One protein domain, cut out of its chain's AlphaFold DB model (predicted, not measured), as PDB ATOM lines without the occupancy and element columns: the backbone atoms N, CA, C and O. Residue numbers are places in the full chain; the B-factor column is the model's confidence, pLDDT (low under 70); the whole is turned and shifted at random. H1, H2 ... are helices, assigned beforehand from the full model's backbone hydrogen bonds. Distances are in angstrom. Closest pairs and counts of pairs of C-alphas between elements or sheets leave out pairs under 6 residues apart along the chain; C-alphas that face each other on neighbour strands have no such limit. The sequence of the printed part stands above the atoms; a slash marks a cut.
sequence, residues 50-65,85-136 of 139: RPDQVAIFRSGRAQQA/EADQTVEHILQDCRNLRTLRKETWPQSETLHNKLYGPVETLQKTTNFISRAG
ATOM      1  N   ARG A  50     104.696 180.367 126.241       81.44
ATOM      2  CA  ARG A  50     105.098 178.954 126.401       81.44
ATOM      3  C   ARG A  50     106.448 178.766 127.119       81.44
ATOM      4  O   ARG A  50     106.499 177.873 127.963       81.44
ATOM      5  N   PRO A  51     107.514 179.546 126.847       82.50
ATOM      6  CA  PRO A  51     108.759 179.410 127.604       82.50
ATOM      7  C   PRO A  51     108.608 179.797 129.083       82.50
ATOM      8  O   PRO A  51     109.115 179.079 129.942       82.50
ATOM      9  N   ASP A  52     107.842 180.843 129.401       80.81
ATOM     10  CA  ASP A  52     107.582 181.263 130.788       80.81
ATOM     11  C   ASP A  52     106.804 180.205 131.583       80.81
ATOM     12  O   ASP A  52     107.156 179.874 132.718       80.81
ATOM     13  N   GLN A  53     105.781 179.614 130.960       84.69
ATOM     14  CA  GLN A  53     105.037 178.486 131.525       84.69
ATOM     15  C   GLN A  53     105.983 177.326 131.871       84.69
ATOM     16  O   GLN A  53     105.946 176.781 132.974       84.69
ATOM     17  N   VAL A  54     106.877 176.963 130.944       81.44
ATOM     18  CA  VAL A  54     107.846 175.874 131.143       81.44
ATOM     19  C   VAL A  54     108.827 176.187 132.275       81.44
ATOM     20  O   VAL A  54     109.123 175.288 133.066       81.44
ATOM     21  N   ALA A  55     109.294 177.433 132.389       79.62
ATOM     22  CA  ALA A  55     110.194 177.863 133.458       79.62
ATOM     23  C   ALA A  55     109.549 177.704 134.847       79.62
ATOM     24  O   ALA A  55     110.153 177.117 135.751       79.62
ATOM     25  N   ILE A  56     108.295 178.138 135.003       80.25
ATOM     26  CA  ILE A  56     107.538 177.984 136.256       80.25
ATOM     27  C   ILE A  56     107.270 176.504 136.552       80.25
ATOM     28  O   ILE A  56     107.493 176.033 137.667       80.25
ATOM     29  N   PHE A  57     106.844 175.735 135.550       76.94
ATOM     30  CA  PHE A  57     106.497 174.327 135.731       76.94
ATOM     31  C   PHE A  57     107.689 173.443 136.102       76.94
ATOM     32  O   PHE A  57     107.580 172.573 136.967       76.94
ATOM     33  N   ARG A  58     108.836 173.639 135.445       71.62
ATOM     34  CA  ARG A  58     110.048 172.861 135.728       71.62
ATOM     35  C   ARG A  58     110.670 173.255 137.060       71.62
ATOM     36  O   ARG A  58     111.131 172.365 137.767       71.62
ATOM     37  N   SER A  59     110.558 174.530 137.443       65.62
ATOM     38  CA  SER A  59     110.796 174.939 138.826       65.62
ATOM     39  C   SER A  59     109.913 174.092 139.754       65.62
ATOM     40  O   SER A  59     110.431 173.330 140.565       65.62
ATOM     41  N   GLY A  60     108.588 174.100 139.575       61.06
ATOM     42  CA  GLY A  60     107.668 173.322 140.417       61.06
ATOM     43  C   GLY A  60     107.961 171.812 140.487       61.06
ATOM     44  O   GLY A  60     107.855 171.216 141.557       61.06
ATOM     45  N   ARG A  61     108.378 171.170 139.382       52.25
ATOM     46  CA  ARG A  61     108.711 169.730 139.366       52.25
ATOM     47  C   ARG A  61     110.018 169.364 140.062       52.25
ATOM     48  O   ARG A  61     110.109 168.235 140.540       52.25
ATOM     49  N   ALA A  62     111.001 170.262 140.139       53.59
ATOM     50  CA  ALA A  62     112.252 169.983 140.849       53.59
ATOM     51  C   ALA A  62     112.014 169.610 142.330       53.59
ATOM     52  O   ALA A  62     112.800 168.866 142.904       53.59
ATOM     53  N   GLN A  63     110.884 170.030 142.919       49.56
ATOM     54  CA  GLN A  63     110.473 169.660 144.281       49.56
ATOM     55  C   GLN A  63     110.014 168.199 144.425       49.56
ATOM     56  O   GLN A  63     110.273 167.576 145.446       49.56
ATOM     57  N   GLN A  64     109.342 167.622 143.419       49.91
ATOM     58  CA  GLN A  64     108.783 166.260 143.523       49.91
ATOM     59  C   GLN A  64     109.827 165.156 143.289       49.91
ATOM     60  O   GLN A  64     109.580 163.999 143.614       49.91
ATOM     61  N   ALA A  65     110.992 165.500 142.731       48.84
ATOM     62  CA  ALA A  65     112.091 164.564 142.489       48.84
ATOM     63  C   ALA A  65     113.112 164.497 143.644       48.84
ATOM     64  O   ALA A  65     114.058 163.714 143.563       48.84
ATOM     65  N   GLU A  85     124.147 174.755 148.564       56.72
ATOM     66  CA  GLU A  85     123.279 174.125 149.570       56.72
ATOM     67  C   GLU A  85     122.595 172.869 149.011       56.72
ATOM     68  O   GLU A  85     122.193 172.845 147.846       56.72
ATOM     69  N   ALA A  86     122.446 171.837 149.849       52.19
ATOM     70  CA  ALA A  86     121.897 170.531 149.464       52.19
ATOM     71  C   ALA A  86     120.428 170.590 148.994       52.19
ATOM     72  O   ALA A  86     120.025 169.798 148.145       52.19
ATOM     73  N   ASP A  87     119.659 171.567 149.485       58.34
ATOM     74  CA  ASP A  87     118.240 171.741 149.173       58.34
ATOM     75  C   ASP A  87     118.027 172.916 148.207       58.34
ATOM     76  O   ASP A  87     117.549 173.991 148.575       58.34
ATOM     77  N   GLN A  88     118.367 172.723 146.931       64.56
ATOM     78  CA  GLN A  88     118.062 173.688 145.865       64.56
ATOM     79  C   GLN A  88     116.591 173.620 145.426       64.56
ATOM     80  O   GLN A  88     116.269 173.471 144.247       64.56
ATOM     81  N   THR A  89     115.671 173.717 146.382       73.81
ATOM     82  CA  THR A  89     114.241 173.786 146.082       73.81
ATOM     83  C   THR A  89     113.890 175.152 145.489       73.81
ATOM     84  O   THR A  89     114.575 176.155 145.698       73.81
ATOM     85  N   VAL A  90     112.782 175.231 144.750       76.38
ATOM     86  CA  VAL A  90     112.253 176.524 144.268       76.38
ATOM     87  C   VAL A  90     111.962 177.461 145.426       76.38
ATOM     88  O   VAL A  90     112.126 178.667 145.297       76.38
ATOM     89  N   GLU A  91     111.537 176.909 146.558       81.69
ATOM     90  CA  GLU A  91     111.299 177.662 147.782       81.69
ATOM     91  C   GLU A  91     112.594 178.303 148.259       81.69
ATOM     92  O   GLU A  91     112.647 179.527 148.392       81.69
ATOM     93  N   HIS A  92     113.667 177.514 148.354       82.12
ATOM     94  CA  HIS A  92     114.991 178.034 148.648       82.12
ATOM     95  C   HIS A  92     115.388 179.122 147.644       82.12
ATOM     96  O   HIS A  92     115.719 180.238 148.026       82.12
ATOM     97  N   ILE A  93     115.301 178.857 146.344       82.50
ATOM     98  CA  ILE A  93     115.691 179.802 145.292       82.50
ATOM     99  C   ILE A  93     114.898 181.125 145.387       82.50
ATOM    100  O   ILE A  93     115.486 182.216 145.430       82.50
ATOM    101  N   LEU A  94     113.568 181.044 145.477       83.75
ATOM    102  CA  LEU A  94     112.658 182.191 145.429       83.75
ATOM    103  C   LEU A  94     112.522 182.937 146.766       83.75
ATOM    104  O   LEU A  94     112.169 184.123 146.738       83.75
ATOM    105  N   GLN A  95     112.795 182.306 147.914       84.06
ATOM    106  CA  GLN A  95     112.604 182.905 149.247       84.06
ATOM    107  C   GLN A  95     113.888 183.042 150.074       84.06
ATOM    108  O   GLN A  95     114.127 184.129 150.606       84.06
ATOM    109  N   ASP A  96     114.761 182.030 150.110       81.44
ATOM    110  CA  ASP A  96     115.791 181.916 151.163       81.44
ATOM    111  C   ASP A  96     117.246 181.976 150.675       81.44
ATOM    112  O   ASP A  96     118.153 182.304 151.442       81.44
ATOM    113  N   CYS A  97     117.489 181.753 149.383       83.62
ATOM    114  CA  CYS A  97     118.822 181.667 148.798       83.62
ATOM    115  C   CYS A  97     119.608 182.954 149.064       83.62
ATOM    116  O   CYS A  97     119.190 184.045 148.656       83.62
ATOM    117  N   ARG A  98     120.740 182.822 149.768       82.44
ATOM    118  CA  ARG A  98     121.583 183.951 150.189       82.44
ATOM    119  C   ARG A  98     122.309 184.587 149.006       82.44
ATOM    120  O   ARG A  98     122.391 185.812 148.950       82.44
ATOM    121  N   ASN A  99     122.738 183.778 148.038       82.38
ATOM    122  CA  ASN A  99     123.439 184.245 146.837       82.38
ATOM    123  C   ASN A  99     122.528 185.038 145.893       82.38
ATOM    124  O   ASN A  99     122.974 185.986 145.260       82.38
ATOM    125  N   LEU A 100     121.231 184.713 145.859       84.69
ATOM    126  CA  LEU A 100     120.239 185.422 145.045       84.69
ATOM    127  C   LEU A 100     119.520 186.544 145.810       84.69
ATOM    128  O   LEU A 100     118.568 187.132 145.300       84.69
ATOM    129  N   ARG A 101     119.946 186.868 147.039       85.25
ATOM    130  CA  ARG A 101     119.267 187.856 147.895       85.25
ATOM    131  C   ARG A 101     119.247 189.256 147.278       85.25
ATOM    132  O   ARG A 101     118.253 189.962 147.425       85.25
ATOM    133  N   THR A 102     120.333 189.667 146.626       86.56
ATOM    134  CA  THR A 102     120.431 190.964 145.936       86.56
ATOM    135  C   THR A 102     119.450 191.023 144.769       86.56
ATOM    136  O   THR A 102     118.570 191.881 144.759       86.56
ATOM    137  N   LEU A 103     119.503 190.030 143.879       87.62
ATOM    138  CA  LEU A 103     118.592 189.887 142.744       87.62
ATOM    139  C   LEU A 103     117.116 189.810 143.181       87.62
ATOM    140  O   LEU A 103     116.234 190.378 142.535       87.62
ATOM    141  N   ARG A 104     116.837 189.148 144.312       88.94
ATOM    142  CA  ARG A 104     115.488 189.039 144.883       88.94
ATOM    143  C   ARG A 104     114.968 190.394 145.344       88.94
ATOM    144  O   ARG A 104     113.816 190.697 145.072       88.94
ATOM    145  N   LYS A 105     115.797 191.206 146.006       87.25
ATOM    146  CA  LYS A 105     115.416 192.562 146.439       87.25
ATOM    147  C   LYS A 105     115.203 193.517 145.267       87.25
ATOM    148  O   LYS A 105     114.342 194.383 145.358       87.25
ATOM    149  N   GLU A 106     115.964 193.359 144.186       88.81
ATOM    150  CA  GLU A 106     115.745 194.117 142.948       88.81
ATOM    151  C   GLU A 106     114.420 193.740 142.277       88.81
ATOM    152  O   GLU A 106     113.703 194.610 141.796       88.81
ATOM    153  N   THR A 107     114.090 192.446 142.253       87.56
ATOM    154  CA  THR A 107     112.884 191.947 141.573       87.56
ATOM    155  C   THR A 107     111.616 192.149 142.410       87.56
ATOM    156  O   THR A 107     110.565 192.515 141.883       87.56
ATOM    157  N   TRP A 108     111.718 191.947 143.725       89.69
ATOM    158  CA  TRP A 108     110.647 192.118 144.704       89.69
ATOM    159  C   TRP A 108     111.136 193.001 145.859       89.69
ATOM    160  O   TRP A 108     111.662 192.495 146.857       89.69
ATOM    161  N   PRO A 109     110.967 194.331 145.752       83.25
ATOM    162  CA  PRO A 109     111.316 195.249 146.834       83.25
ATOM    163  C   PRO A 109     110.409 195.066 148.062       83.25
ATOM    164  O   PRO A 109     110.830 195.347 149.183       83.25
ATOM    165  N   GLN A 110     109.188 194.556 147.865       82.44
ATOM    166  CA  GLN A 110     108.280 194.138 148.933       82.44
ATOM    167  C   GLN A 110     108.298 192.614 149.086       82.44
ATOM    168  O   GLN A 110     108.416 191.879 148.107       82.44
ATOM    169  N   SER A 111     108.179 192.124 150.322       75.88
ATOM    170  CA  SER A 111     108.136 190.687 150.593       75.88
ATOM    171  C   SER A 111     106.843 190.073 150.052       75.88
ATOM    172  O   SER A 111     105.769 190.299 150.608       75.88
ATOM    173  N   GLU A 112     106.951 189.273 148.994       81.62
ATOM    174  CA  GLU A 112     105.839 188.501 148.434       81.62
ATOM    175  C   GLU A 112     105.894 187.027 148.863       81.62
ATOM    176  O   GLU A 112     106.968 186.419 148.977       81.62
ATOM    177  N   THR A 113     104.717 186.433 149.077       87.06
ATOM    178  CA  THR A 113     104.577 185.016 149.435       87.06
ATOM    179  C   THR A 113     105.011 184.110 148.282       87.06
ATOM    180  O   THR A 113     104.950 184.486 147.111       87.06
ATOM    181  N   LEU A 114     105.445 182.886 148.603       84.81
ATOM    182  CA  LEU A 114     105.827 181.896 147.588       84.81
ATOM    183  C   LEU A 114     104.660 181.601 146.637       84.81
ATOM    184  O   LEU A 114     104.846 181.549 145.426       84.81
ATOM    185  N   HIS A 115     103.456 181.475 147.194       84.38
ATOM    186  CA  HIS A 115     102.246 181.228 146.423       84.38
ATOM    187  C   HIS A 115     102.024 182.301 145.354       84.38
ATOM    188  O   HIS A 115     101.773 181.963 144.206       84.38
ATOM    189  N   ASN A 116     102.186 183.586 145.683       84.62
ATOM    190  CA  ASN A 116     101.998 184.653 144.700       84.62
ATOM    191  C   ASN A 116     103.092 184.654 143.625       84.62
ATOM    192  O   ASN A 116     102.803 184.917 142.464       84.62
ATOM    193  N   LYS A 117     104.329 184.290 143.974       86.38
ATOM    194  CA  LYS A 117     105.418 184.148 142.993       86.38
ATOM    195  C   LYS A 117     105.158 183.027 141.976       86.38
ATOM    196  O   LYS A 117     105.623 183.116 140.847       86.38
ATOM    197  N   LEU A 118     104.413 181.986 142.354       84.19
ATOM    198  CA  LEU A 118     104.168 180.814 141.500       84.19
ATOM    199  C   LEU A 118     102.781 180.781 140.842       84.19
ATOM    200  O   LEU A 118     102.657 180.258 139.739       84.19
ATOM    201  N   TYR A 119     101.769 181.346 141.498       83.94
ATOM    202  CA  TYR A 119     100.347 181.277 141.119       83.94
ATOM    203  C   TYR A 119      99.634 182.634 141.233       83.94
ATOM    204  O   TYR A 119      98.407 182.713 141.263       83.94
ATOM    205  N   GLY A 120     100.393 183.713 141.409       84.56
ATOM    206  CA  GLY A 120      99.844 185.056 141.524       84.56
ATOM    207  C   GLY A 120      99.440 185.655 140.174       84.56
ATOM    208  O   GLY A 120      99.365 184.961 139.160       84.56
ATOM    209  N   PRO A 121      99.177 186.970 140.144       86.56
ATOM    210  CA  PRO A 121      98.810 187.663 138.915       86.56
ATOM    211  C   PRO A 121      99.953 187.638 137.891       86.56
ATOM    212  O   PRO A 121     101.127 187.536 138.255       86.56
ATOM    213  N   VAL A 122      99.611 187.796 136.607       84.56
ATOM    214  CA  VAL A 122     100.563 187.777 135.476       84.56
ATOM    215  C   VAL A 122     101.813 188.619 135.724       84.56
ATOM    216  O   VAL A 122     102.915 188.163 135.434       84.56
ATOM    217  N   GLU A 123     101.672 189.816 136.293       86.31
ATOM    218  CA  GLU A 123     102.806 190.710 136.557       86.31
ATOM    219  C   GLU A 123     103.817 190.086 137.527       86.31
ATOM    220  O   GLU A 123     105.030 190.181 137.333       86.31
ATOM    221  N   THR A 124     103.327 189.411 138.568       87.06
ATOM    222  CA  THR A 124     104.167 188.702 139.533       87.06
ATOM    223  C   THR A 124     104.821 187.478 138.897       87.06
ATOM    224  O   THR A 124     106.000 187.207 139.140       87.06
ATOM    225  N   LEU A 125     104.097 186.758 138.039       87.31
ATOM    226  CA  LEU A 125     104.656 185.611 137.328       87.31
ATOM    227  C   LEU A 125     105.758 186.040 136.345       87.31
ATOM    228  O   LEU A 125     106.818 185.422 136.320       87.31
ATOM    229  N   GLN A 126     105.571 187.147 135.620       88.44
ATOM    230  CA  GLN A 126     106.587 187.731 134.734       88.44
ATOM    231  C   GLN A 126     107.841 188.181 135.495       88.44
ATOM    232  O   GLN A 126     108.966 187.974 135.040       88.44
ATOM    233  N   LYS A 127     107.679 188.767 136.687       90.00
ATOM    234  CA  LYS A 127     108.815 189.071 137.574       90.00
ATOM    235  C   LYS A 127     109.558 187.796 137.971       90.00
ATOM    236  O   LYS A 127     110.787 187.771 137.959       90.00
ATOM    237  N   THR A 128     108.822 186.726 138.268       88.69
ATOM    238  CA  THR A 128     109.402 185.423 138.615       88.69
ATOM    239  C   THR A 128     110.187 184.828 137.452       88.69
ATOM    240  O   THR A 128     111.312 184.376 137.655       88.69
ATOM    241  N   THR A 129     109.675 184.888 136.222       86.62
ATOM    242  CA  THR A 129     110.417 184.387 135.057       86.62
ATOM    243  C   THR A 129     111.634 185.243 134.718       86.62
ATOM    244  O   THR A 129     112.690 184.696 134.386       86.62
ATOM    245  N   ASN A 130     111.555 186.566 134.899       88.06
ATOM    246  CA  ASN A 130     112.714 187.451 134.781       88.06
ATOM    247  C   ASN A 130     113.799 187.109 135.816       88.06
ATOM    248  O   ASN A 130     114.971 186.990 135.457       88.06
ATOM    249  N   PHE A 131     113.412 186.886 137.075       87.94
ATOM    250  CA  PHE A 131     114.322 186.463 138.140       87.94
ATOM    251  C   PHE A 131     115.006 185.137 137.812       87.94
ATOM    252  O   PHE A 131     116.226 185.050 137.908       87.94
ATOM    253  N   ILE A 132     114.243 184.129 137.379       85.06
ATOM    254  CA  ILE A 132     114.767 182.813 136.984       85.06
ATOM    255  C   ILE A 132     115.772 182.967 135.831       85.06
ATOM    256  O   ILE A 132     116.889 182.456 135.906       85.06
ATOM    257  N   SER A 133     115.428 183.759 134.812       83.81
ATOM    258  CA  SER A 133     116.303 184.023 133.660       83.81
ATOM    259  C   SER A 133     117.610 184.712 134.070       83.81
ATOM    260  O   SER A 133     118.691 184.303 133.649       83.81
ATOM    261  N   ARG A 134     117.530 185.740 134.927       82.19
ATOM    262  CA  ARG A 134     118.697 186.489 135.431       82.19
ATOM    263  C   ARG A 134     119.550 185.679 136.402       82.19
ATOM    264  O   ARG A 134     120.758 185.876 136.447       82.19
ATOM    265  N   ALA A 135     118.936 184.778 137.162       78.81
ATOM    266  CA  ALA A 135     119.631 183.868 138.063       78.81
ATOM    267  C   ALA A 135     120.407 182.771 137.318       78.81
ATOM    268  O   ALA A 135     121.071 181.970 137.966       78.81
ATOM    269  N   GLY A 136     120.314 182.701 135.983       74.25
ATOM    270  CA  GLY A 136     120.955 181.637 135.213       74.25
ATOM    271  C   GLY A 136     120.345 180.265 135.493       74.25
ATOM    272  O   GLY A 136     120.948 179.253 135.153       74.25
TER     273      GLY A 136
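What this domain is: This is residues 50 to 65 and 85 to 136 of the 139 residues of an uncharacterized protein of Pomacea canaliculata (UniProt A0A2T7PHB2). Five crossed helices form a small rounded cluster, with H1, H3 and H4 meeting the long helix H5 from different directions. H2 packs on H4 and lies near H5, and the stretch of residues 50 to 65, which holds H1, is parted by a cut from residues 85 to 136, which hold the other four helices. The printed part has 68 residues with five named helices, in the order H1, H2, H3, H4, H5, and no named strand; the class is all helix. It is compact, with a radius of gyration of the C-alphas of 11.2 A and spans of 30 by 29 by 21 A.

How they stand to each other: The hub is H5, residues 122 to 134. With residues 124 to 128 alone it touches H4, residues 114 to 119, closest at the C-alphas of Thr 124 and Lys 117, 5.9 A; the steep tilt of 68 degrees is only just short of about perpendicular. With residues 127 to 131 alone it touches H3, residues 101 to 107, closest at the C-alphas of Lys 127 and Thr 107, 6.4 A, at a steep tilt of 42 degrees, opposite ways. H1, residues 50 to 62, touches H5 with residues 52 to 56 alone, about perpendicular at 73 degrees; the closest C-alphas, of Asp 52 and Thr 129, are 6.0 A apart. H2, residues 90 to 96, touches H4, closest at the C-alphas of Glu 91 and Leu 114, 6.9 A. H1 and H3 are apart. In H1, H2, H3, H4 and H5 every O i to N i+4 pair is within hydrogen-bond range.

Where its parts are: H1 is 18.5 A from C-alpha 50 at (105.098, 178.954, 126.401) to C-alpha 62. H2, H3 and H4 are shorter. H5 is 18.2 A long and ends with C-alpha 134 at (118.697, 186.489, 135.431).

The domain as a whole: The C-alphas farthest apart, of Ala 65 and Pro 109, are 31.0 A apart. Residues 66 to 84 are not printed, and C-alphas 65 and 85 are 16.3 A apart across this cut. Of the links that are printed whole, no link is long. The pLDDT is under 70 at residues 59 to 65 and 85 to 88.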